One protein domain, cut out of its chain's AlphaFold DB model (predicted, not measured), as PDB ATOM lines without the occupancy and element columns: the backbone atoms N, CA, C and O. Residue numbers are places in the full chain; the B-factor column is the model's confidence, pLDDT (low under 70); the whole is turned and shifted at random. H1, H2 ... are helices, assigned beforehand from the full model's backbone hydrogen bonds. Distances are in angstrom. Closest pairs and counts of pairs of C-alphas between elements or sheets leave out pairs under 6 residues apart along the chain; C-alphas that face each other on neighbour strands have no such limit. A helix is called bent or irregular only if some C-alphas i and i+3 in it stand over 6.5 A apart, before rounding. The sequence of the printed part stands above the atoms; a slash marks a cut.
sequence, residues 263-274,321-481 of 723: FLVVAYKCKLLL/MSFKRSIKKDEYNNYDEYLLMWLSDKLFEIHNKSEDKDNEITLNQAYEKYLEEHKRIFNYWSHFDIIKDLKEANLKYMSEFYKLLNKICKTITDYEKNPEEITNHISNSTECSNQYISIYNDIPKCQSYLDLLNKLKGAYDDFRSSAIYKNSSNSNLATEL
ATOM      1  N   PHE A 263     227.116 115.793 163.113       67.69
ATOM      2  CA  PHE A 263     226.580 116.403 164.324       67.69
ATOM      3  C   PHE A 263     227.548 117.342 165.075       67.69
ATOM      4  O   PHE A 263     227.160 118.457 165.398       67.69
ATOM      5  N   LEU A 264     228.798 116.946 165.347       72.69
ATOM      6  CA  LEU A 264     229.755 117.772 166.100       72.69
ATOM      7  C   LEU A 264     230.231 119.001 165.306       72.69
ATOM      8  O   LEU A 264     230.537 120.032 165.904       72.69
ATOM      9  N   VAL A 265     230.269 118.921 163.970       77.44
ATOM     10  CA  VAL A 265     230.591 120.078 163.117       77.44
ATOM     11  C   VAL A 265     229.431 121.077 163.137       77.44
ATOM     12  O   VAL A 265     229.649 122.277 163.321       77.44
ATOM     13  N   VAL A 266     228.195 120.573 163.040       84.25
ATOM     14  CA  VAL A 266     226.972 121.371 163.223       84.25
ATOM     15  C   VAL A 266     226.950 122.001 164.618       84.25
ATOM     16  O   VAL A 266     226.783 123.211 164.723       84.25
ATOM     17  N   ALA A 267     227.209 121.232 165.680       85.69
ATOM     18  CA  ALA A 267     227.254 121.715 167.060       85.69
ATOM     19  C   ALA A 267     228.308 122.815 167.269       85.69
ATOM     20  O   ALA A 267     228.058 123.784 167.986       85.69
ATOM     21  N   TYR A 268     229.470 122.722 166.612       83.88
ATOM     22  CA  TYR A 268     230.473 123.785 166.660       83.88
ATOM     23  C   TYR A 268     230.022 125.062 165.929       83.88
ATOM     24  O   TYR A 268     230.143 126.150 166.494       83.88
ATOM     25  N   LYS A 269     229.423 124.955 164.730       89.69
ATOM     26  CA  LYS A 269     228.811 126.117 164.052       89.69
ATOM     27  C   LYS A 269     227.720 126.742 164.930       89.69
ATOM     28  O   LYS A 269     227.713 127.951 165.124       89.69
ATOM     29  N   CYS A 270     226.849 125.916 165.505       92.56
ATOM     30  CA  CYS A 270     225.775 126.334 166.398       92.56
ATOM     31  C   CYS A 270     226.278 127.115 167.614       92.56
ATOM     32  O   CYS A 270     225.686 128.132 167.954       92.56
ATOM     33  N   LYS A 271     227.393 126.704 168.233       92.06
ATOM     34  CA  LYS A 271     228.006 127.456 169.338       92.06
ATOM     35  C   LYS A 271     228.450 128.855 168.911       92.06
ATOM     36  O   LYS A 271     228.144 129.796 169.630       92.06
ATOM     37  N   LEU A 272     229.081 129.005 167.743       92.50
ATOM     38  CA  LEU A 272     229.488 130.318 167.212       92.50
ATOM     39  C   LEU A 272     228.284 131.218 166.875       92.50
ATOM     40  O   LEU A 272     228.321 132.418 167.128       92.50
ATOM     41  N   LEU A 273     227.202 130.648 166.329       95.44
ATOM     42  CA  LEU A 273     225.974 131.392 166.012       95.44
ATOM     43  C   LEU A 273     225.229 131.831 167.286       95.44
ATOM     44  O   LEU A 273     224.849 132.993 167.410       95.44
ATOM     45  N   LEU A 274     225.095 130.935 168.270       94.00
ATOM     46  CA  LEU A 274     224.496 131.230 169.579       94.00
ATOM     47  C   LEU A 274     225.372 132.132 170.464       94.00
ATOM     48  O   LEU A 274     224.861 132.746 171.396       94.00
ATOM     49  N   MET A 321     235.794 132.798 160.066       85.56
ATOM     50  CA  MET A 321     237.199 132.475 160.326       85.56
ATOM     51  C   MET A 321     237.342 131.385 161.395       85.56
ATOM     52  O   MET A 321     238.032 130.394 161.159       85.56
ATOM     53  N   SER A 322     236.666 131.520 162.539       84.19
ATOM     54  CA  SER A 322     236.672 130.518 163.616       84.19
ATOM     55  C   SER A 322     236.128 129.174 163.128       84.19
ATOM     56  O   SER A 322     236.703 128.123 163.421       84.19
ATOM     57  N   PHE A 323     235.088 129.195 162.287       81.12
ATOM     58  CA  PHE A 323     234.553 127.990 161.666       81.12
ATOM     59  C   PHE A 323     235.524 127.368 160.654       81.12
ATOM     60  O   PHE A 323     235.919 126.218 160.826       81.12
ATOM     61  N   LYS A 324     235.992 128.118 159.646       81.56
ATOM     62  CA  LYS A 324     236.897 127.597 158.598       81.56
ATOM     63  C   LYS A 324     238.321 127.302 159.099       81.56
ATOM     64  O   LYS A 324     239.072 126.593 158.427       81.56
ATOM     65  N   ARG A 325     238.701 127.754 160.297       77.62
ATOM     66  CA  ARG A 325     239.904 127.286 161.013       77.62
ATOM     67  C   ARG A 325     239.719 125.904 161.661       77.62
ATOM     68  O   ARG A 325     240.717 125.231 161.903       77.62
ATOM     69  N   SER A 326     238.477 125.477 161.901       64.44
ATOM     70  CA  SER A 326     238.130 124.291 162.702       64.44
ATOM     71  C   SER A 326     237.603 123.090 161.897       64.44
ATOM     72  O   SER A 326     237.358 122.040 162.486       64.44
ATOM     73  N   ILE A 327     237.441 123.217 160.574       59.41
ATOM     74  CA  ILE A 327     236.974 122.150 159.661       59.41
ATOM     75  C   ILE A 327     237.930 121.934 158.473       59.41
ATOM     76  O   ILE A 327     238.792 122.777 158.198       59.41
ATOM     77  N   LYS A 328     237.785 120.814 157.747       60.47
ATOM     78  CA  LYS A 328     238.572 120.539 156.527       60.47
ATOM     79  C   LYS A 328     238.249 121.556 155.416       60.47
ATOM     80  O   LYS A 328     237.150 122.100 155.352       60.47
ATOM     81  N   LYS A 329     239.200 121.815 154.507       56.62
ATOM     82  CA  LYS A 329     239.060 122.856 153.456       56.62
ATOM     83  C   LYS A 329     238.033 122.513 152.382       56.62
ATOM     84  O   LYS A 329     237.381 123.394 151.836       56.62
ATOM     85  N   ASP A 330     237.915 121.230 152.108       58.53
ATOM     86  CA  ASP A 330     236.913 120.575 151.276       58.53
ATOM     87  C   ASP A 330     235.502 120.629 151.896       58.53
ATOM     88  O   ASP A 330     234.517 120.626 151.165       58.53
ATOM     89  N   GLU A 331     235.389 120.798 153.217       61.72
ATOM     90  CA  GLU A 331     234.109 120.956 153.920       61.72
ATOM     91  C   GLU A 331     233.646 122.419 154.051       61.72
ATOM     92  O   GLU A 331     232.533 122.661 154.515       61.72
ATOM     93  N   TYR A 332     234.465 123.409 153.659       65.94
ATOM     94  CA  TYR A 332     234.201 124.839 153.908       65.94
ATOM     95  C   TYR A 332     232.809 125.298 153.474       65.94
ATOM     96  O   TYR A 332     232.154 126.030 154.213       65.94
ATOM     97  N   ASN A 333     232.358 124.831 152.313       67.25
ATOM     98  CA  ASN A 333     231.106 125.262 151.703       67.25
ATOM     99  C   ASN A 333     229.890 124.467 152.225       67.25
ATOM    100  O   ASN A 333     228.761 124.815 151.903       67.25
ATOM    101  N   ASN A 334     230.092 123.402 153.016       74.31
ATOM    102  CA  ASN A 334     229.012 122.522 153.494       74.31
ATOM    103  C   ASN A 334     228.121 123.173 154.567       74.31
ATOM    104  O   ASN A 334     227.082 122.605 154.904       74.31
ATOM    105  N   TYR A 335     228.540 124.307 155.134       81.31
ATOM    106  CA  TYR A 335     227.851 124.998 156.228       81.31
ATOM    107  C   TYR A 335     227.938 126.527 156.094       81.31
ATOM    108  O   TYR A 335     227.832 127.251 157.091       81.31
ATOM    109  N   ASP A 336     228.209 127.041 154.893       86.75
ATOM    110  CA  ASP A 336     228.233 128.486 154.648       86.75
ATOM    111  C   ASP A 336     226.813 129.059 154.582       86.75
ATOM    112  O   ASP A 336     226.588 130.185 155.028       86.75
ATOM    113  N   GLU A 337     225.831 128.250 154.168       91.81
ATOM    114  CA  GLU A 337     224.416 128.634 154.149       91.81
ATOM    115  C   GLU A 337     223.923 129.031 155.543       91.81
ATOM    116  O   GLU A 337     223.161 129.979 155.684       91.81
ATOM    117  N   TYR A 338     224.423 128.372 156.594       94.19
ATOM    118  CA  TYR A 338     224.065 128.658 157.988       94.19
ATOM    119  C   TYR A 338     224.523 130.050 158.447       94.19
ATOM    120  O   TYR A 338     223.911 130.637 159.335       94.19
ATOM    121  N   LEU A 339     225.596 130.586 157.850       95.00
ATOM    122  CA  LEU A 339     226.039 131.955 158.118       95.00
ATOM    123  C   LEU A 339     225.273 132.971 157.260       95.00
ATOM    124  O   LEU A 339     224.990 134.060 157.745       95.00
ATOM    125  N   LEU A 340     224.872 132.611 156.037       95.19
ATOM    126  CA  LEU A 340     223.977 133.444 155.228       95.19
ATOM    127  C   LEU A 340     222.573 133.547 155.843       95.19
ATOM    128  O   LEU A 340     222.018 134.640 155.869       95.19
ATOM    129  N   MET A 341     222.031 132.467 156.418       96.75
ATOM    130  CA  MET A 341     220.805 132.494 157.233       96.75
ATOM    131  C   MET A 341     220.945 133.465 158.414       96.75
ATOM    132  O   MET A 341     220.130 134.369 158.566       96.75
ATOM    133  N   TRP A 342     222.007 133.324 159.218       97.56
ATOM    134  CA  TRP A 342     222.270 134.215 160.357       97.56
ATOM    135  C   TRP A 342     222.394 135.684 159.941       97.56
ATOM    136  O   TRP A 342     221.817 136.560 160.579       97.56
ATOM    137  N   LEU A 343     223.106 135.958 158.845       96.38
ATOM    138  CA  LEU A 343     223.261 137.311 158.319       96.38
ATOM    139  C   LEU A 343     221.922 137.878 157.828       96.38
ATOM    140  O   LEU A 343     221.612 139.036 158.096       96.38
ATOM    141  N   SER A 344     221.107 137.042 157.175       96.81
ATOM    142  CA  SER A 344     219.753 137.398 156.736       96.81
ATOM    143  C   SER A 344     218.850 137.761 157.903       96.81
ATOM    144  O   SER A 344     218.071 138.692 157.790       96.81
ATOM    145  N   ASP A 345     218.969 137.065 159.033       97.19
ATOM    146  CA  ASP A 345     218.209 137.365 160.244       97.19
ATOM    147  C   ASP A 345     218.521 138.764 160.793       97.19
ATOM    148  O   ASP A 345     217.606 139.539 161.066       97.19
ATOM    149  N   LYS A 346     219.807 139.140 160.882       96.12
ATOM    150  CA  LYS A 346     220.199 140.470 161.392       96.12
ATOM    151  C   LYS A 346     219.848 141.585 160.409       96.12
ATOM    152  O   LYS A 346     219.375 142.639 160.823       96.12
ATOM    153  N   LEU A 347     220.012 141.328 159.114       95.62
ATOM    154  CA  LEU A 347     219.584 142.234 158.049       95.62
ATOM    155  C   LEU A 347     218.057 142.394 158.000       95.62
ATOM    156  O   LEU A 347     217.574 143.509 157.822       95.62
ATOM    157  N   PHE A 348     217.287 141.324 158.217       95.75
ATOM    158  CA  PHE A 348     215.827 141.382 158.285       95.75
ATOM    159  C   PHE A 348     215.349 142.171 159.509       95.75
ATOM    160  O   PHE A 348     214.454 143.001 159.387       95.75
ATOM    161  N   GLU A 349     215.985 141.995 160.672       94.12
ATOM    162  CA  GLU A 349     215.676 142.768 161.881       94.12
ATOM    163  C   GLU A 349     215.946 144.279 161.736       94.12
ATOM    164  O   GLU A 349     215.265 145.074 162.392       94.12
ATOM    165  N   ILE A 350     216.892 144.681 160.880       92.88
ATOM    166  CA  ILE A 350     217.114 146.081 160.478       92.88
ATOM    167  C   ILE A 350     216.033 146.520 159.480       92.88
ATOM    168  O   ILE A 350     215.323 147.496 159.717       92.88
ATOM    169  N   HIS A 351     215.875 145.772 158.387       93.81
ATOM    170  CA  HIS A 351     214.987 146.098 157.271       93.81
ATOM    171  C   HIS A 351     213.510 146.227 157.683       93.81
ATOM    172  O   HIS A 351     212.873 147.230 157.365       93.81
ATOM    173  N   ASN A 352     213.005 145.294 158.495       91.75
ATOM    174  CA  ASN A 352     211.647 145.278 159.062       91.75
ATOM    175  C   ASN A 352     211.354 146.471 160.009       91.75
ATOM    176  O   ASN A 352     210.244 146.623 160.511       91.75
ATOM    177  N   LYS A 353     212.356 147.318 160.292       88.69
ATOM    178  CA  LYS A 353     212.235 148.562 161.073       88.69
ATOM    179  C   LYS A 353     212.716 149.797 160.295       88.69
ATOM    180  O   LYS A 353     212.938 150.842 160.901       88.69
ATOM    181  N   SER A 354     212.893 149.668 158.979       89.50
ATOM    182  CA  SER A 354     213.174 150.771 158.052       89.50
ATOM    183  C   SER A 354     211.898 151.228 157.337       89.50
ATOM    184  O   SER A 354     210.866 150.564 157.418       89.50
ATOM    185  N   GLU A 355     211.956 152.357 156.633       88.06
ATOM    186  CA  GLU A 355     210.819 152.880 155.853       88.06
ATOM    187  C   GLU A 355     210.391 151.897 154.746       88.06
ATOM    188  O   GLU A 355     209.205 151.723 154.491       88.06
ATOM    189  N   ASP A 356     211.351 151.156 154.183       88.81
ATOM    190  CA  ASP A 356     211.154 150.122 153.161       88.81
ATOM    191  C   ASP A 356     210.682 148.754 153.687       88.81
ATOM    192  O   ASP A 356     210.724 147.789 152.930       88.81
ATOM    193  N   LYS A 357     210.281 148.613 154.957       87.94
ATOM    194  CA  LYS A 357     209.947 147.316 155.604       87.94
ATOM    195  C   LYS A 357     208.988 146.397 154.813       87.94
ATOM    196  O   LYS A 357     208.987 145.190 155.041       87.94
ATOM    197  N   ASP A 358     208.143 146.979 153.959       89.38
ATOM    198  CA  ASP A 358     207.104 146.291 153.185       89.38
ATOM    199  C   ASP A 358     207.604 145.868 151.780       89.38
ATOM    200  O   ASP A 358     206.933 145.103 151.090       89.38
ATOM    201  N   ASN A 359     208.796 146.322 151.362       89.94
ATOM    202  CA  ASN A 359     209.410 146.015 150.068       89.94
ATOM    203  C   ASN A 359     210.156 144.669 150.110       89.94
ATOM    204  O   ASN A 359     211.108 144.497 150.869       89.94
ATOM    205  N   GLU A 360     209.787 143.714 149.252       90.19
ATOM    206  CA  GLU A 360     210.477 142.420 149.185       90.19
ATOM    207  C   GLU A 360     211.896 142.556 148.592       90.19
ATOM    208  O   GLU A 360     212.053 142.911 147.423       90.19
ATOM    209  N   ILE A 361     212.931 142.228 149.380       94.88
ATOM    210  CA  ILE A 361     214.342 142.284 148.955       94.88
ATOM    211  C   ILE A 361     215.085 140.946 149.112       94.88
ATOM    212  O   ILE A 361     214.779 140.125 149.986       94.88
ATOM    213  N   THR A 362     216.103 140.733 148.272       95.44
ATOM    214  CA  THR A 362     217.046 139.612 148.400       95.44
ATOM    215  C   THR A 362     218.094 139.874 149.481       95.44
ATOM    216  O   THR A 362     218.341 141.012 149.891       95.44
ATOM    217  N   LEU A 363     218.755 138.810 149.938       95.69
ATOM    218  CA  LEU A 363     219.897 138.918 150.841       95.69
ATOM    219  C   LEU A 363     221.049 139.747 150.232       95.69
ATOM    220  O   LEU A 363     221.710 140.476 150.969       95.69
ATOM    221  N   ASN A 364     221.276 139.687 148.915       94.69
ATOM    222  CA  ASN A 364     222.285 140.517 148.255       94.69
ATOM    223  C   ASN A 364     221.926 142.007 148.345       94.69
ATOM    224  O   ASN A 364     222.724 142.785 148.860       94.69
ATOM    225  N   GLN A 365     220.698 142.383 147.970       95.06
ATOM    226  CA  GLN A 365     220.212 143.767 148.062       95.06
ATOM    227  C   GLN A 365     220.261 144.309 149.500       95.06
ATOM    228  O   GLN A 365     220.622 145.462 149.723       95.06
ATOM    229  N   ALA A 366     219.932 143.478 150.492       95.44
ATOM    230  CA  ALA A 366     220.031 143.846 151.901       95.44
ATOM    231  C   ALA A 366     221.490 144.031 152.358       95.44
ATOM    232  O   ALA A 366     221.796 144.951 153.115       95.44
ATOM    233  N   TYR A 367     222.404 143.177 151.893       94.75
ATOM    234  CA  TYR A 367     223.828 143.308 152.188       94.75
ATOM    235  C   TYR A 367     224.426 144.580 151.564       94.75
ATOM    236  O   TYR A 367     225.145 145.312 152.244       94.75
ATOM    237  N   GLU A 368     224.089 144.873 150.308       93.62
ATOM    238  CA  GLU A 368     224.487 146.095 149.599       93.62
ATOM    239  C   GLU A 368     223.942 147.341 150.322       93.62
ATOM    240  O   GLU A 368     224.705 148.229 150.693       93.62
ATOM    241  N   LYS A 369     222.644 147.361 150.655       93.62
ATOM    242  CA  LYS A 369     221.984 148.504 151.308       93.62
ATOM    243  C   LYS A 369     222.442 148.787 152.745       93.62
ATOM    244  O   LYS A 369     222.467 149.949 153.138       93.62
ATOM    245  N   TYR A 370     222.745 147.760 153.544       91.38
ATOM    246  CA  TYR A 370     222.966 147.925 154.992       91.38
ATOM    247  C   TYR A 370     224.382 147.562 155.481       91.38
ATOM    248  O   TYR A 370     224.720 147.883 156.617       91.38
ATOM    249  N   LEU A 371     225.224 146.882 154.686       90.56
ATOM    250  CA  LEU A 371     226.538 146.387 155.141       90.56
ATOM    251  C   LEU A 371     227.713 146.653 154.186       90.56
ATOM    252  O   LEU A 371     228.859 146.467 154.608       90.56
ATOM    253  N   GLU A 372     227.482 147.082 152.941       84.75
ATOM    254  CA  GLU A 372     228.555 147.296 151.960       84.75
ATOM    255  C   GLU A 372     229.445 148.498 152.287       84.75
ATOM    256  O   GLU A 372     230.665 148.341 152.358       84.75
ATOM    257  N   GLU A 373     228.871 149.662 152.593       79.19
ATOM    258  CA  GLU A 373     229.633 150.830 153.074       79.19
ATOM    259  C   GLU A 373     230.330 150.543 154.422       79.19
ATOM    260  O   GLU A 373     231.358 151.127 154.785       79.19
ATOM    261  N   HIS A 374     229.815 149.547 155.148       72.00
ATOM    262  CA  HIS A 374     230.394 149.033 156.379       72.00
ATOM    263  C   HIS A 374     231.412 147.898 156.161       72.00
ATOM    264  O   HIS A 374     231.861 147.304 157.143       72.00
ATOM    265  N   LYS A 375     231.836 147.585 154.923       64.94
ATOM    266  CA  LYS A 375     232.898 146.594 154.649       64.94
ATOM    267  C   LYS A 375     234.188 146.972 155.386       64.94
ATOM    268  O   LYS A 375     234.691 148.089 155.267       64.94
ATOM    269  N   ARG A 376     234.711 146.034 156.184       67.62
ATOM    270  CA  ARG A 376     235.912 146.203 157.028       67.62
ATOM    271  C   ARG A 376     237.083 145.346 156.526       67.62
ATOM    272  O   ARG A 376     237.031 144.778 155.439       67.62
ATOM    273  N   ILE A 377     238.136 145.257 157.345       63.31
ATOM    274  CA  ILE A 377     239.465 144.663 157.076       63.31
ATOM    275  C   ILE A 377     239.408 143.278 156.395       63.31
ATOM    276  O   ILE A 377     240.322 142.910 155.658       63.31
ATOM    277  N   PHE A 378     238.341 142.505 156.617       72.06
ATOM    278  CA  PHE A 378     238.144 141.180 156.039       72.06
ATOM    279  C   PHE A 378     236.826 141.091 155.245       72.06
ATOM    280  O   PHE A 378     235.745 140.967 155.822       72.06
ATOM    281  N   ASN A 379     236.915 141.110 153.909       78.44
ATOM    282  CA  ASN A 379     235.767 140.945 153.008       78.44
ATOM    283  C   ASN A 379     235.306 139.474 152.939       78.44
ATOM    284  O   ASN A 379     235.588 138.749 151.979       78.44
ATOM    285  N   TYR A 380     234.564 139.046 153.962       85.50
ATOM    286  CA  TYR A 380     233.971 137.710 154.028       85.50
ATOM    287  C   TYR A 380     232.905 137.459 152.947       85.50
ATOM    288  O   TYR A 380     232.695 136.305 152.575       85.50
ATOM    289  N   TRP A 381     232.260 138.503 152.405       89.56
ATOM    290  CA  TRP A 381     231.187 138.377 151.406       89.56
ATOM    291  C   TRP A 381     231.653 137.686 150.118       89.56
ATOM    292  O   TRP A 381     230.907 136.904 149.522       89.56
ATOM    293  N   SER A 382     232.919 137.906 149.748       85.56
ATOM    294  CA  SER A 382     233.592 137.248 148.616       85.56
ATOM    295  C   SER A 382     233.780 135.731 148.781       85.56
ATOM    296  O   SER A 382     234.023 135.009 147.816       85.56
ATOM    297  N   HIS A 383     233.671 135.191 150.000       78.94
ATOM    298  CA  HIS A 383     233.743 133.740 150.214       78.94
ATOM    299  C   HIS A 383     232.459 133.017 149.805       78.94
ATOM    300  O   HIS A 383     232.499 131.814 149.554       78.94
ATOM    301  N   PHE A 384     231.346 133.742 149.695       83.06
ATOM    302  CA  PHE A 384     230.053 133.192 149.304       83.06
ATOM    303  C   PHE A 384     229.810 133.214 147.790       83.06
ATOM    304  O   PHE A 384     228.754 132.783 147.347       83.06
ATOM    305  N   ASP A 385     230.770 133.652 146.972       79.88
ATOM    306  CA  ASP A 385     230.608 133.692 145.508       79.88
ATOM    307  C   ASP A 385     230.522 132.282 144.884       79.88
ATOM    308  O   ASP A 385     229.978 132.106 143.796       79.88
ATOM    309  N   ILE A 386     230.972 131.252 145.614       70.38
ATOM    310  CA  ILE A 386     230.767 129.828 145.279       70.38
ATOM    311  C   ILE A 386     229.283 129.420 145.416       70.38
ATOM    312  O   ILE A 386     228.834 128.480 144.765       70.38
ATOM    313  N   ILE A 387     228.521 130.140 146.242       78.31
ATOM    314  CA  ILE A 387     227.079 129.978 146.477       78.31
ATOM    315  C   ILE A 387     226.323 131.267 146.127       78.31
ATOM    316  O   ILE A 387     225.334 131.600 146.775       78.31
ATOM    317  N   LYS A 388     226.785 131.994 145.096       84.94
ATOM    318  CA  LYS A 388     226.221 133.290 144.679       84.94
ATOM    319  C   LYS A 388     224.694 133.264 144.547       84.94
ATOM    320  O   LYS A 388     224.035 134.191 144.987       84.94
ATOM    321  N   ASP A 389     224.119 132.175 144.038       87.00
ATOM    322  CA  ASP A 389     222.683 132.060 143.791       87.00
ATOM    323  C   ASP A 389     221.853 131.994 145.088       87.00
ATOM    324  O   ASP A 389     220.658 132.256 145.039       87.00
ATOM    325  N   LEU A 390     222.471 131.701 146.245       89.12
ATOM    326  CA  LEU A 390     221.863 131.802 147.584       89.12
ATOM    327  C   LEU A 390     221.878 133.244 148.135       89.12
ATOM    328  O   LEU A 390     221.106 133.545 149.043       89.12
ATOM    329  N   LYS A 391     222.688 134.155 147.572       91.81
ATOM    330  CA  LYS A 391     222.581 135.602 147.848       91.81
ATOM    331  C   LYS A 391     221.280 136.183 147.270       91.81
ATOM    332  O   LYS A 391     220.719 137.108 147.843       91.81
ATOM    333  N   GLU A 392     220.742 135.570 146.213       92.94
ATOM    334  CA  GLU A 392     219.465 135.955 145.589       92.94
ATOM    335  C   GLU A 392     218.221 135.341 146.253       92.94
ATOM    336  O   GLU A 392     217.113 135.472 145.739       92.94
ATOM    337  N   ALA A 393     218.370 134.671 147.399       94.12
ATOM    338  CA  ALA A 393     217.227 134.254 148.202       94.12
ATOM    339  C   ALA A 393     216.554 135.470 148.869       94.12
ATOM    340  O   ALA A 393     217.232 136.379 149.355       94.12
ATOM    341  N   ASN A 394     215.220 135.458 148.941       94.75
ATOM    342  CA  ASN A 394     214.430 136.429 149.702       94.75
ATOM    343  C   ASN A 394     214.876 136.466 151.179       94.75
ATOM    344  O   ASN A 394     215.031 135.426 151.832       94.75
ATOM    345  N   LEU A 395     215.057 137.684 151.695       96.06
ATOM    346  CA  LEU A 395     215.612 137.964 153.018       96.06
ATOM    347  C   LEU A 395     214.741 137.431 154.172       96.06
ATOM    348  O   LEU A 395     215.251 136.817 155.111       96.06
ATOM    349  N   LYS A 396     213.421 137.637 154.088       95.50
ATOM    350  CA  LYS A 396     212.430 137.229 155.098       95.50
ATOM    351  C   LYS A 396     212.422 135.713 155.287       95.50
ATOM    352  O   LYS A 396     212.526 135.230 156.412       95.50
ATOM    353  N   TYR A 397     212.378 134.954 154.191       95.50
ATOM    354  CA  TYR A 397     212.448 133.496 154.247       95.50
ATOM    355  C   TYR A 397     213.780 133.016 154.819       95.50
ATOM    356  O   TYR A 397     213.789 132.101 155.638       95.50
ATOM    357  N   MET A 398     214.901 133.655 154.474       96.25
ATOM    358  CA  MET A 398     216.206 133.315 155.050       96.25
ATOM    359  C   MET A 398     216.300 133.582 156.568       96.25
ATOM    360  O   MET A 398     216.944 132.798 157.267       96.25
ATOM    361  N   SER A 399     215.614 134.605 157.102       96.12
ATOM    362  CA  SER A 399     215.427 134.779 158.558       96.12
ATOM    363  C   SER A 399     214.571 133.657 159.161       96.12
ATOM    364  O   SER A 399     214.935 133.109 160.199       96.12
ATOM    365  N   GLU A 400     213.491 133.216 158.507       96.69
ATOM    366  CA  GLU A 400     212.716 132.058 158.987       96.69
ATOM    367  C   GLU A 400     213.546 130.759 159.010       96.69
ATOM    368  O   GLU A 400     213.539 130.039 160.014       96.69
ATOM    369  N   PHE A 401     214.360 130.496 157.980       97.69
ATOM    370  CA  PHE A 401     215.344 129.406 158.015       97.69
ATOM    371  C   PHE A 401     216.328 129.558 159.181       97.69
ATOM    372  O   PHE A 401     216.642 128.561 159.839       97.69
ATOM    373  N   TYR A 402     216.766 130.783 159.501       97.56
ATOM    374  CA  TYR A 402     217.580 131.009 160.691       97.56
ATOM    375  C   TYR A 402     216.831 130.700 161.992       97.56
ATOM    376  O   TYR A 402     217.413 130.084 162.879       97.56
ATOM    377  N   LYS A 403     215.546 131.043 162.125       95.88
ATOM    378  CA  LYS A 403     214.756 130.746 163.337       95.88
ATOM    379  C   LYS A 403     214.649 129.239 163.594       95.88
ATOM    380  O   LYS A 403     214.790 128.807 164.741       95.88
ATOM    381  N   LEU A 404     214.505 128.423 162.543       97.19
ATOM    382  CA  LEU A 404     214.607 126.960 162.650       97.19
ATOM    383  C   LEU A 404     216.031 126.497 162.982       97.19
ATOM    384  O   LEU A 404     216.200 125.696 163.900       97.19
ATOM    385  N   LEU A 405     217.057 127.011 162.296       96.81
ATOM    386  CA  LEU A 405     218.455 126.683 162.599       96.81
ATOM    387  C   LEU A 405     218.813 127.018 164.057       96.81
ATOM    388  O   LEU A 405     219.457 126.216 164.720       96.81
ATOM    389  N   ASN A 406     218.349 128.149 164.583       94.94
ATOM    390  CA  ASN A 406     218.559 128.599 165.957       94.94
ATOM    391  C   ASN A 406     217.889 127.648 166.965       94.94
ATOM    392  O   ASN A 406     218.536 127.207 167.914       94.94
ATOM    393  N   LYS A 407     216.637 127.233 166.720       93.81
ATOM    394  CA  LYS A 407     215.952 126.193 167.517       93.81
ATOM    395  C   LYS A 407     216.703 124.855 167.493       93.81
ATOM    396  O   LYS A 407     216.960 124.282 168.554       93.81
ATOM    397  N   ILE A 408     217.149 124.397 166.321       94.06
ATOM    398  CA  ILE A 408     217.989 123.193 166.185       94.06
ATOM    399  C   ILE A 408     219.294 123.366 166.978       94.06
ATOM    400  O   ILE A 408     219.671 122.493 167.756       94.06
ATOM    401  N   CYS A 409     219.959 124.515 166.852       93.81
ATOM    402  CA  CYS A 409     221.209 124.818 167.537       93.81
ATOM    403  C   CYS A 409     221.071 124.875 169.062       93.81
ATOM    404  O   CYS A 409     221.971 124.392 169.751       93.81
ATOM    405  N   LYS A 410     219.964 125.409 169.596       91.25
ATOM    406  CA  LYS A 410     219.625 125.343 171.028       91.25
ATOM    407  C   LYS A 410     219.462 123.891 171.466       91.25
ATOM    408  O   LYS A 410     220.238 123.438 172.299       91.25
ATOM    409  N   THR A 411     218.593 123.133 170.789       89.56
ATOM    410  CA  THR A 411     218.372 121.692 171.033       89.56
ATOM    411  C   THR A 411     219.689 120.909 171.120       89.56
ATOM    412  O   THR A 411     219.935 120.195 172.088       89.56
ATOM    413  N   ILE A 412     220.572 121.098 170.133       88.62
ATOM    414  CA  ILE A 412     221.904 120.483 170.067       88.62
ATOM    415  C   ILE A 412     222.786 120.908 171.250       88.62
ATOM    416  O   ILE A 412     223.426 120.073 171.889       88.62
ATOM    417  N   THR A 413     222.831 122.209 171.539       86.88
ATOM    418  CA  THR A 413     223.733 122.797 172.538       86.88
ATOM    419  C   THR A 413     223.284 122.509 173.970       86.88
ATOM    420  O   THR A 413     224.125 122.442 174.863       86.88
ATOM    421  N   ASP A 414     221.987 122.323 174.206       84.88
ATOM    422  CA  ASP A 414     221.430 121.975 175.513       84.88
ATOM    423  C   ASP A 414     221.572 120.474 175.790       84.88
ATOM    424  O   ASP A 414     222.020 120.098 176.874       84.88
ATOM    425  N   TYR A 415     221.357 119.621 174.781       83.12
ATOM    426  CA  TYR A 415     221.689 118.193 174.853       83.12
ATOM    427  C   TYR A 415     223.184 117.937 175.124       83.12
ATOM    428  O   TYR A 415     223.532 117.034 175.881       83.12
ATOM    429  N   GLU A 416     224.092 118.744 174.562       81.75
ATOM    430  CA  GLU A 416     225.529 118.629 174.859       81.75
ATOM    431  C   GLU A 416     225.936 119.087 176.274       81.75
ATOM    432  O   GLU A 416     227.035 118.740 176.711       81.75
ATOM    433  N   LYS A 417     225.094 119.849 176.988       83.94
ATOM    434  CA  LYS A 417     225.323 120.212 178.402       83.94
ATOM    435  C   LYS A 417     224.698 119.187 179.344       83.94
ATOM    436  O   LYS A 417     225.375 118.684 180.235       83.94
ATOM    437  N   ASN A 418     223.412 118.909 179.126       80.88
ATOM    438  CA  ASN A 418     222.519 118.227 180.056       80.88
ATOM    439  C   ASN A 418     221.885 116.997 179.368       80.88
ATOM    440  O   ASN A 418     220.667 116.961 179.184       80.88
ATOM    441  N   PRO A 419     222.660 115.978 178.943       73.62
ATOM    442  CA  PRO A 419     222.131 114.852 178.161       73.62
ATOM    443  C   PRO A 419     221.053 114.037 178.898       73.62
ATOM    444  O   PRO A 419     220.230 113.393 178.256       73.62
ATOM    445  N   GLU A 420     221.035 114.101 180.232       73.25
ATOM    446  CA  GLU A 420     220.069 113.432 181.116       73.25
ATOM    447  C   GLU A 420     218.724 114.186 181.239       73.25
ATOM    448  O   GLU A 420     217.733 113.618 181.691       73.25
ATOM    449  N   GLU A 421     218.646 115.451 180.807       76.38
ATOM    450  CA  GLU A 421     217.476 116.329 180.980       76.38
ATOM    451  C   GLU A 421     216.426 116.142 179.861       76.38
ATOM    452  O   GLU A 421     216.053 117.070 179.140       76.38
ATOM    453  N   ILE A 422     215.970 114.895 179.697       73.38
ATOM    454  CA  ILE A 422     215.176 114.407 178.554       73.38
ATOM    455  C   ILE A 422     213.976 115.308 178.217       73.38
ATOM    456  O   ILE A 422     213.790 115.658 177.051       73.38
ATOM    457  N   THR A 423     213.199 115.748 179.212       74.00
ATOM    458  CA  THR A 423     211.988 116.570 179.017       74.00
ATOM    459  C   THR A 423     212.250 117.858 178.226       74.00
ATOM    460  O   THR A 423     211.461 118.214 177.346       74.00
ATOM    461  N   ASN A 424     213.383 118.527 178.468       76.75
ATOM    462  CA  ASN A 424     213.742 119.753 177.749       76.75
ATOM    463  C   ASN A 424     214.083 119.449 176.284       76.75
ATOM    464  O   ASN A 424     213.682 120.190 175.386       76.75
ATOM    465  N   HIS A 425     214.740 118.315 176.020       79.62
ATOM    466  CA  HIS A 425     215.051 117.862 174.660       79.62
ATOM    467  C   HIS A 425     213.779 117.513 173.878       79.62
ATOM    468  O   HIS A 425     213.700 117.813 172.686       79.62
ATOM    469  N   ILE A 426     212.746 116.974 174.540       79.94
ATOM    470  CA  ILE A 426     211.422 116.744 173.937       79.94
ATOM    471  C   ILE A 426     210.751 118.074 173.567       79.94
ATOM    472  O   ILE A 426     210.286 118.216 172.432       79.94
ATOM    473  N   SER A 427     210.730 119.058 174.475       85.25
ATOM    474  CA  SER A 427     210.148 120.383 174.203       85.25
ATOM    475  C   SER A 427     210.851 121.063 173.024       85.25
ATOM    476  O   SER A 427     210.216 121.392 172.019       85.25
ATOM    477  N   ASN A 428     212.183 121.135 173.078       84.00
ATOM    478  CA  ASN A 428     213.028 121.676 172.014       84.00
ATOM    479  C   ASN A 428     212.820 120.944 170.665       84.00
ATOM    480  O   ASN A 428     212.702 121.586 169.619       84.00
ATOM    481  N   SER A 429     212.688 119.609 170.670       88.69
ATOM    482  CA  SER A 429     212.376 118.822 169.460       88.69
ATOM    483  C   SER A 429     211.004 119.157 168.863       88.69
ATOM    484  O   SER A 429     210.839 119.197 167.642       88.69
ATOM    485  N   THR A 430     210.023 119.446 169.721       89.81
ATOM    486  CA  THR A 430     208.656 119.795 169.324       89.81
ATOM    487  C   THR A 430     208.611 121.205 168.736       89.81
ATOM    488  O   THR A 430     208.017 121.405 167.678       89.81
ATOM    489  N   GLU A 431     209.328 122.166 169.326       90.69
ATOM    490  CA  GLU A 431     209.500 123.505 168.748       90.69
ATOM    491  C   GLU A 431     210.187 123.493 167.378       90.69
ATOM    492  O   GLU A 431     209.803 124.274 166.501       90.69
ATOM    493  N   CYS A 432     211.178 122.615 167.175       93.31
ATOM    494  CA  CYS A 432     211.813 122.414 165.872       93.31
ATOM    495  C   CYS A 432     210.816 121.863 164.842       93.31
ATOM    496  O   CYS A 432     210.770 122.363 163.719       93.31
ATOM    497  N   SER A 433     209.999 120.872 165.219       94.00
ATOM    498  CA  SER A 433     208.987 120.278 164.331       94.00
ATOM    499  C   SER A 433     207.902 121.289 163.944       94.00
ATOM    500  O   SER A 433     207.627 121.474 162.759       94.00
ATOM    501  N   ASN A 434     207.384 122.049 164.912       93.94
ATOM    502  CA  ASN A 434     206.396 123.102 164.665       93.94
ATOM    503  C   ASN A 434     206.950 124.209 163.746       93.94
ATOM    504  O   ASN A 434     206.272 124.633 162.812       93.94
ATOM    505  N   GLN A 435     208.201 124.645 163.959       95.25
ATOM    506  CA  GLN A 435     208.847 125.636 163.088       95.25
ATOM    507  C   GLN A 435     209.081 125.086 161.671       95.25
ATOM    508  O   GLN A 435     208.847 125.795 160.697       95.25
ATOM    509  N   TYR A 436     209.505 123.824 161.542       96.31
ATOM    510  CA  TYR A 436     209.686 123.159 160.248       96.31
ATOM    511  C   TYR A 436     208.372 123.077 159.457       96.31
ATOM    512  O   TYR A 436     208.370 123.326 158.253       96.31
ATOM    513  N   ILE A 437     207.255 122.787 160.132       95.44
ATOM    514  CA  ILE A 437     205.916 122.739 159.529       95.44
ATOM    515  C   ILE A 437     205.459 124.130 159.058       95.44
ATOM    516  O   ILE A 437     204.949 124.232 157.943       95.44
ATOM    517  N   SER A 438     205.684 125.195 159.844       95.50
ATOM    518  CA  SER A 438     205.392 126.573 159.402       95.50
ATOM    519  C   SER A 438     206.215 126.929 158.168       95.50
ATOM    520  O   SER A 438     205.653 127.169 157.107       95.50
ATOM    521  N   ILE A 439     207.546 126.815 158.246       95.94
ATOM    522  CA  ILE A 439     208.442 127.142 157.128       95.94
ATOM    523  C   ILE A 439     208.086 126.331 155.881       95.94
ATOM    524  O   ILE A 439     208.057 126.891 154.789       95.94
ATOM    525  N   TYR A 440     207.757 125.040 156.018       95.19
ATOM    526  CA  TYR A 440     207.274 124.243 154.891       95.19
ATOM    527  C   TYR A 440     206.036 124.861 154.236       95.19
ATOM    528  O   TYR A 440     205.962 124.873 153.008       95.19
ATOM    529  N   ASN A 441     205.065 125.355 155.009       93.69
ATOM    530  CA  ASN A 441     203.857 125.997 154.490       93.69
ATOM    531  C   ASN A 441     204.152 127.353 153.842       93.69
ATOM    532  O   ASN A 441     203.681 127.592 152.729       93.69
ATOM    533  N   ASP A 442     204.971 128.175 154.496       91.44
ATOM    534  CA  ASP A 442     205.141 129.600 154.199       91.44
ATOM    535  C   ASP A 442     206.054 129.876 152.986       91.44
ATOM    536  O   ASP A 442     205.905 130.906 152.324       91.44
ATOM    537  N   ILE A 443     206.990 128.968 152.663       92.62
ATOM    538  CA  ILE A 443     207.942 129.130 151.544       92.62
ATOM    539  C   ILE A 443     207.358 128.739 150.168       92.62
ATOM    540  O   ILE A 443     206.560 127.788 150.077       92.62
ATOM    541  N   PRO A 444     207.829 129.364 149.066       90.94
ATOM    542  CA  PRO A 444     207.588 128.894 147.705       90.94
ATOM    543  C   PRO A 444     208.096 127.460 147.528       90.94
ATOM    544  O   PRO A 444     209.208 127.124 147.940       90.94
ATOM    545  N   LYS A 445     207.313 126.595 146.872       89.75
ATOM    546  CA  LYS A 445     207.616 125.153 146.725       89.75
ATOM    547  C   LYS A 445     208.706 124.849 145.681       89.75
ATOM    548  O   LYS A 445     208.723 123.769 145.097       89.75
ATOM    549  N   CYS A 446     209.605 125.796 145.416       91.00
ATOM    550  CA  CYS A 446     210.700 125.608 144.474       91.00
ATOM    551  C   CYS A 446     211.798 124.713 145.064       91.00
ATOM    552  O   CYS A 446     211.999 124.666 146.281       91.00
ATOM    553  N   GLN A 447     212.563 124.040 144.198       91.25
ATOM    554  CA  GLN A 447     213.586 123.090 144.642       91.25
ATOM    555  C   GLN A 447     214.633 123.734 145.562       91.25
ATOM    556  O   GLN A 447     215.022 123.113 146.542       91.25
ATOM    557  N   SER A 448     215.044 124.979 145.297       93.00
ATOM    558  CA  SER A 448     216.045 125.698 146.101       93.00
ATOM    559  C   SER A 448     215.596 125.901 147.556       93.00
ATOM    560  O   SER A 448     216.382 125.681 148.476       93.00
ATOM    561  N   TYR A 449     214.324 126.254 147.777       94.44
ATOM    562  CA  TYR A 449     213.755 126.437 149.118       94.44
ATOM    563  C   TYR A 449     213.511 125.109 149.840       94.44
ATOM    564  O   TYR A 449     213.853 124.975 151.016       94.44
ATOM    565  N   LEU A 450     212.990 124.103 149.133       93.50
ATOM    566  CA  LEU A 450     212.811 122.758 149.688       93.50
ATOM    567  C   LEU A 450     214.157 122.103 150.037       93.50
ATOM    568  O   LEU A 450     214.263 121.423 151.053       93.50
ATOM    569  N   ASP A 451     215.206 122.342 149.252       92.94
ATOM    570  CA  ASP A 451     216.556 121.845 149.523       92.94
ATOM    571  C   ASP A 451     217.194 122.510 150.741       92.94
ATOM    572  O   ASP A 451     217.829 121.824 151.543       92.94
ATOM    573  N   LEU A 452     216.980 123.815 150.924       93.88
ATOM    574  CA  LEU A 452     217.443 124.547 152.101       93.88
ATOM    575  C   LEU A 452     216.718 124.078 153.380       93.88
ATOM    576  O   LEU A 452     217.341 123.909 154.430       93.88
ATOM    577  N   LEU A 453     215.423 123.756 153.274       95.25
ATOM    578  CA  LEU A 453     214.647 123.133 154.349       95.25
ATOM    579  C   LEU A 453     215.146 121.709 154.665       95.25
ATOM    580  O   LEU A 453     215.356 121.351 155.828       95.25
ATOM    581  N   ASN A 454     215.409 120.907 153.630       92.19
ATOM    582  CA  ASN A 454     215.967 119.558 153.755       92.19
ATOM    583  C   ASN A 454     217.398 119.553 154.312       92.19
ATOM    584  O   ASN A 454     217.782 118.589 154.974       92.19
ATOM    585  N   LYS A 455     218.183 120.614 154.087       91.62
ATOM    586  CA  LYS A 455     219.526 120.798 154.658       91.62
ATOM    587  C   LYS A 455     219.468 120.951 156.181       91.62
ATOM    588  O   LYS A 455     220.197 120.263 156.896       91.62
ATOM    589  N   LEU A 456     218.546 121.776 156.686       94.38
ATOM    590  CA  LEU A 456     218.289 121.893 158.129       94.38
ATOM    591  C   LEU A 456     217.733 120.589 158.717       94.38
ATOM    592  O   LEU A 456     218.165 120.172 159.794       94.38
ATOM    593  N   LYS A 457     216.855 119.889 157.984       93.62
ATOM    594  CA  LYS A 457     216.391 118.555 158.389       93.62
ATOM    595  C   LYS A 457     217.532 117.547 158.504       93.62
ATOM    596  O   LYS A 457     217.613 116.868 159.520       93.62
ATOM    597  N   GLY A 458     218.440 117.488 157.528       90.50
ATOM    598  CA  GLY A 458     219.594 116.584 157.556       90.50
ATOM    599  C   GLY A 458     220.480 116.788 158.788       90.50
ATOM    600  O   GLY A 458     220.868 115.815 159.432       90.50
ATOM    601  N   ALA A 459     220.725 118.043 159.173       89.62
ATOM    602  CA  ALA A 459     221.486 118.385 160.375       89.62
ATOM    603  C   ALA A 459     220.779 117.976 161.682       89.62
ATOM    604  O   ALA A 459     221.423 117.486 162.613       89.62
ATOM    605  N   TYR A 460     219.456 118.144 161.747       91.69
ATOM    606  CA  TYR A 460     218.650 117.703 162.884       91.69
ATOM    607  C   TYR A 460     218.505 116.170 162.955       91.69
ATOM    608  O   TYR A 460     218.524 115.598 164.044       91.69
ATOM    609  N   ASP A 461     218.414 115.487 161.813       89.75
ATOM    610  CA  ASP A 461     218.427 114.024 161.734       89.75
ATOM    611  C   ASP A 461     219.778 113.457 162.205       89.75
ATOM    612  O   ASP A 461     219.788 112.523 163.002       89.75
ATOM    613  N   ASP A 462     220.909 114.057 161.806       86.00
ATOM    614  CA  ASP A 462     222.243 113.684 162.308       86.00
ATOM    615  C   ASP A 462     222.372 113.870 163.826       86.00
ATOM    616  O   ASP A 462     222.950 113.017 164.508       86.00
ATOM    617  N   PHE A 463     221.806 114.950 164.376       86.94
ATOM    618  CA  PHE A 463     221.684 115.132 165.823       86.94
ATOM    619  C   PHE A 463     220.844 114.023 166.464       86.94
ATOM    620  O   PHE A 463     221.343 113.332 167.353       86.94
ATOM    621  N   ARG A 464     219.600 113.818 166.008       86.56
ATOM    622  CA  ARG A 464     218.671 112.842 166.598       86.56
ATOM    623  C   ARG A 464     219.265 111.433 166.568       86.56
ATOM    624  O   ARG A 464     219.271 110.758 167.592       86.56
ATOM    625  N   SER A 465     219.848 111.013 165.444       84.19
ATOM    626  CA  SER A 465     220.552 109.731 165.325       84.19
ATOM    627  C   SER A 465     221.745 109.622 166.284       84.19
ATOM    628  O   SER A 465     221.919 108.584 166.924       84.19
ATOM    629  N   SER A 466     222.531 110.691 166.449       78.81
ATOM    630  CA  SER A 466     223.666 110.724 167.388       78.81
ATOM    631  C   SER A 466     223.231 110.683 168.859       78.81
ATOM    632  O   SER A 466     223.916 110.075 169.685       78.81
ATOM    633  N   ALA A 467     222.107 111.321 169.199       78.62
ATOM    634  CA  ALA A 467     221.528 111.315 170.541       78.62
ATOM    635  C   ALA A 467     220.941 109.940 170.897       78.62
ATOM    636  O   ALA A 467     221.206 109.421 171.981       78.62
ATOM    637  N   ILE A 468     220.231 109.314 169.953       76.50
ATOM    638  CA  ILE A 468     219.696 107.951 170.081       76.50
ATOM    639  C   ILE A 468     220.824 106.936 170.276       76.50
ATOM    640  O   ILE A 468     220.794 106.169 171.232       76.50
ATOM    641  N   TYR A 469     221.853 106.960 169.423       76.31
ATOM    642  CA  TYR A 469     222.968 106.009 169.501       76.31
ATOM    643  C   TYR A 469     223.682 106.051 170.865       76.31
ATOM    644  O   TYR A 469     223.965 105.007 171.460       76.31
ATOM    645  N   LYS A 470     223.918 107.261 171.397       71.62
ATOM    646  CA  LYS A 470     224.545 107.470 172.712       71.62
ATOM    647  C   LYS A 470     223.684 107.010 173.894       71.62
ATOM    648  O   LYS A 470     224.248 106.660 174.922       71.62
ATOM    649  N   ASN A 471     222.360 106.985 173.744       67.00
ATOM    650  CA  ASN A 471     221.406 106.578 174.784       67.00
ATOM    651  C   ASN A 471     220.746 105.227 174.471       67.00
ATOM    652  O   ASN A 471     219.622 104.975 174.889       67.00
ATOM    653  N   SER A 472     221.434 104.334 173.758       59.62
ATOM    654  CA  SER A 472     220.912 103.009 173.386       59.62
ATOM    655  C   SER A 472     220.502 102.129 174.582       59.62
ATOM    656  O   SER A 472     219.657 101.252 174.424       59.62
ATOM    657  N   SER A 473     221.027 102.398 175.783       56.94
ATOM    658  CA  SER A 473     220.601 101.778 177.051       56.94
ATOM    659  C   SER A 473     219.288 102.332 177.634       56.94
ATOM    660  O   SER A 473     218.820 101.819 178.644       56.94
ATOM    661  N   ASN A 474     218.720 103.397 177.058       55.78
ATOM    662  CA  ASN A 474     217.545 104.108 177.560       55.78
ATOM    663  C   ASN A 474     216.527 104.288 176.416       55.78
ATOM    664  O   ASN A 474     216.562 105.265 175.666       55.78
ATOM    665  N   SER A 475     215.646 103.297 176.260       54.78
ATOM    666  CA  SER A 475     214.805 103.076 175.072       54.78
ATOM    667  C   SER A 475     213.918 104.252 174.652       54.78
ATOM    668  O   SER A 475     213.563 104.359 173.479       54.78
ATOM    669  N   ASN A 476     213.551 105.124 175.590       59.03
ATOM    670  CA  ASN A 476     212.429 106.045 175.409       59.03
ATOM    671  C   ASN A 476     212.812 107.311 174.623       59.03
ATOM    672  O   ASN A 476     212.018 107.789 173.809       59.03
ATOM    673  N   LEU A 477     214.059 107.787 174.744       63.16
ATOM    674  CA  LEU A 477     214.524 109.005 174.060       63.16
ATOM    675  C   LEU A 477     214.365 108.912 172.527       63.16
ATOM    676  O   LEU A 477     214.096 109.909 171.854       63.16
ATOM    677  N   ALA A 478     214.495 107.702 171.972       52.25
ATOM    678  CA  ALA A 478     214.348 107.434 170.543       52.25
ATOM    679  C   ALA A 478     212.907 107.544 170.027       52.25
ATOM    680  O   ALA A 478     212.702 107.879 168.860       52.25
ATOM    681  N   THR A 479     211.921 107.286 170.887       59.31
ATOM    682  CA  THR A 479     210.491 107.453 170.590       59.31
ATOM    683  C   THR A 479     209.973 108.862 170.889       59.31
ATOM    684  O   THR A 479     208.936 109.257 170.359       59.31
ATOM    685  N   GLU A 480     210.681 109.629 171.718       73.00
ATOM    686  CA  GLU A 480     210.203 110.907 172.252       73.00
ATOM    687  C   GLU A 480     210.668 112.133 171.444       73.00
ATOM    688  O   GLU A 480     209.879 113.063 171.241       73.00
ATOM    689  N   LEU A 481     211.906 112.131 170.925       84.56
ATOM    690  CA  LEU A 481     212.422 113.209 170.067       84.56
ATOM    691  C   LEU A 481     211.651 113.275 168.740       84.56
ATOM    692  O   LEU A 481     211.749 112.374 167.901       84.56
TER     693      LEU A 481
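What this domain is: This is residues 263 to 274 and 321 to 481 of the 723 residues of an uncharacterized protein of Plasmodium vinckei vinckei (UniProt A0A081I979). Three long helices, H7, H8 and H9, stand side by side in an up-and-down bundle, each running against the one before it. H1 crosses H7 and H9 on the side away from H8, H4 crosses the first part of H7, H5 and H6 gather near the end where H7 begins, and H2 is on the side of H1 away from H7. The printed part has 173 residues with ten named helices, H1 to H10 in chain order, and no named strand; the class is all helix. It is compact, with a radius of gyration of the C-alphas of 17.2 A, and only just elongated, spanning 55 by 36 by 28 A.

Where its parts are: H1, residues 263 to 274, begins at C-alpha 263 (226.580, 116.403, 164.324). After the cut come H2, residues 321 to 326, H3, residues 329 to 335, and H4, residues 337 to 351, 20.1 A long. H5 is residues 363 to 371 and H6 residues 380 to 391. H3 and H6 are irregular: C-alphas 330 and 333 are 7.5 A apart, C-alphas 386 and 389 8.5 A. H7, residues 395 to 415, measures 30.1 A and begins at C-alpha 395 (215.612, 137.964, 153.018). H8, residues 422 to 442, measures 30.4 A; H9, residues 447 to 470, 33.9 A. H10, residues 477 to 480, ends at C-alpha 480 (210.203, 110.907, 172.252).

How they stand to each other: H7 is the hub, touching five helices. H7 and H8 form a helical hairpin at a shallow tilt of 14 degrees, with closest C-alphas Thr 411 and Asn 428, 5.4 A apart. H8 and H9 form another, at 12 degrees, with closest C-alphas Tyr 440 and Leu 453, 7.5 A. H7 and H9 touch and run the same way at 3 degrees, with closest C-alphas Ile 408 and Tyr 460, 6.4 A. H4 touches H7 at a steep tilt of 59 degrees, with closest C-alphas Asp 345 and Ser 399, 4.2 A. H1 touches H7 with closest C-alphas Cys 270 and Cys 409, 4.9 A, at a steep tilt of 65 degrees. H2 only just touches H1, and H10 only just touches H9, each with 3 pairs of C-alphas within 8 A; closest are Lys 269 and Phe 323, 6.5 A, and Ile 468 and Ala 478, 5.4 A. H5 touches H4, with closest C-alphas Ser 344 and Leu 363, 6.1 A. H3 and H6 are close but not clearly touching, with C-alphas Asn 333 and Ile 386 closest, 7.9 A. In H1, H4, H5, H7, H8 and H9 every O i to N i+4 pair is within hydrogen-bond range; H2 has 1 of 2, H3 0 of 3 beside 2 of 4 O i to N i+3 pairs, H6 1 of 8 beside 6 of 9, and H10 is too short for such a pair.

The domain as a whole: The two C-alphas farthest apart are those of Glu 355 and Ser 473, 56.2 A. Residues 275 to 320 are cut out, and C-alphas 274 and 321 are 15.8 A apart across the cut. Of the links that are printed whole, the one from H4 to H5 is long, with 11 residues. Mean pLDDT of the printed part is 85.4; it is under 70 at residue 263 and residues 326 to 333, 375 to 377 and 471 to 479.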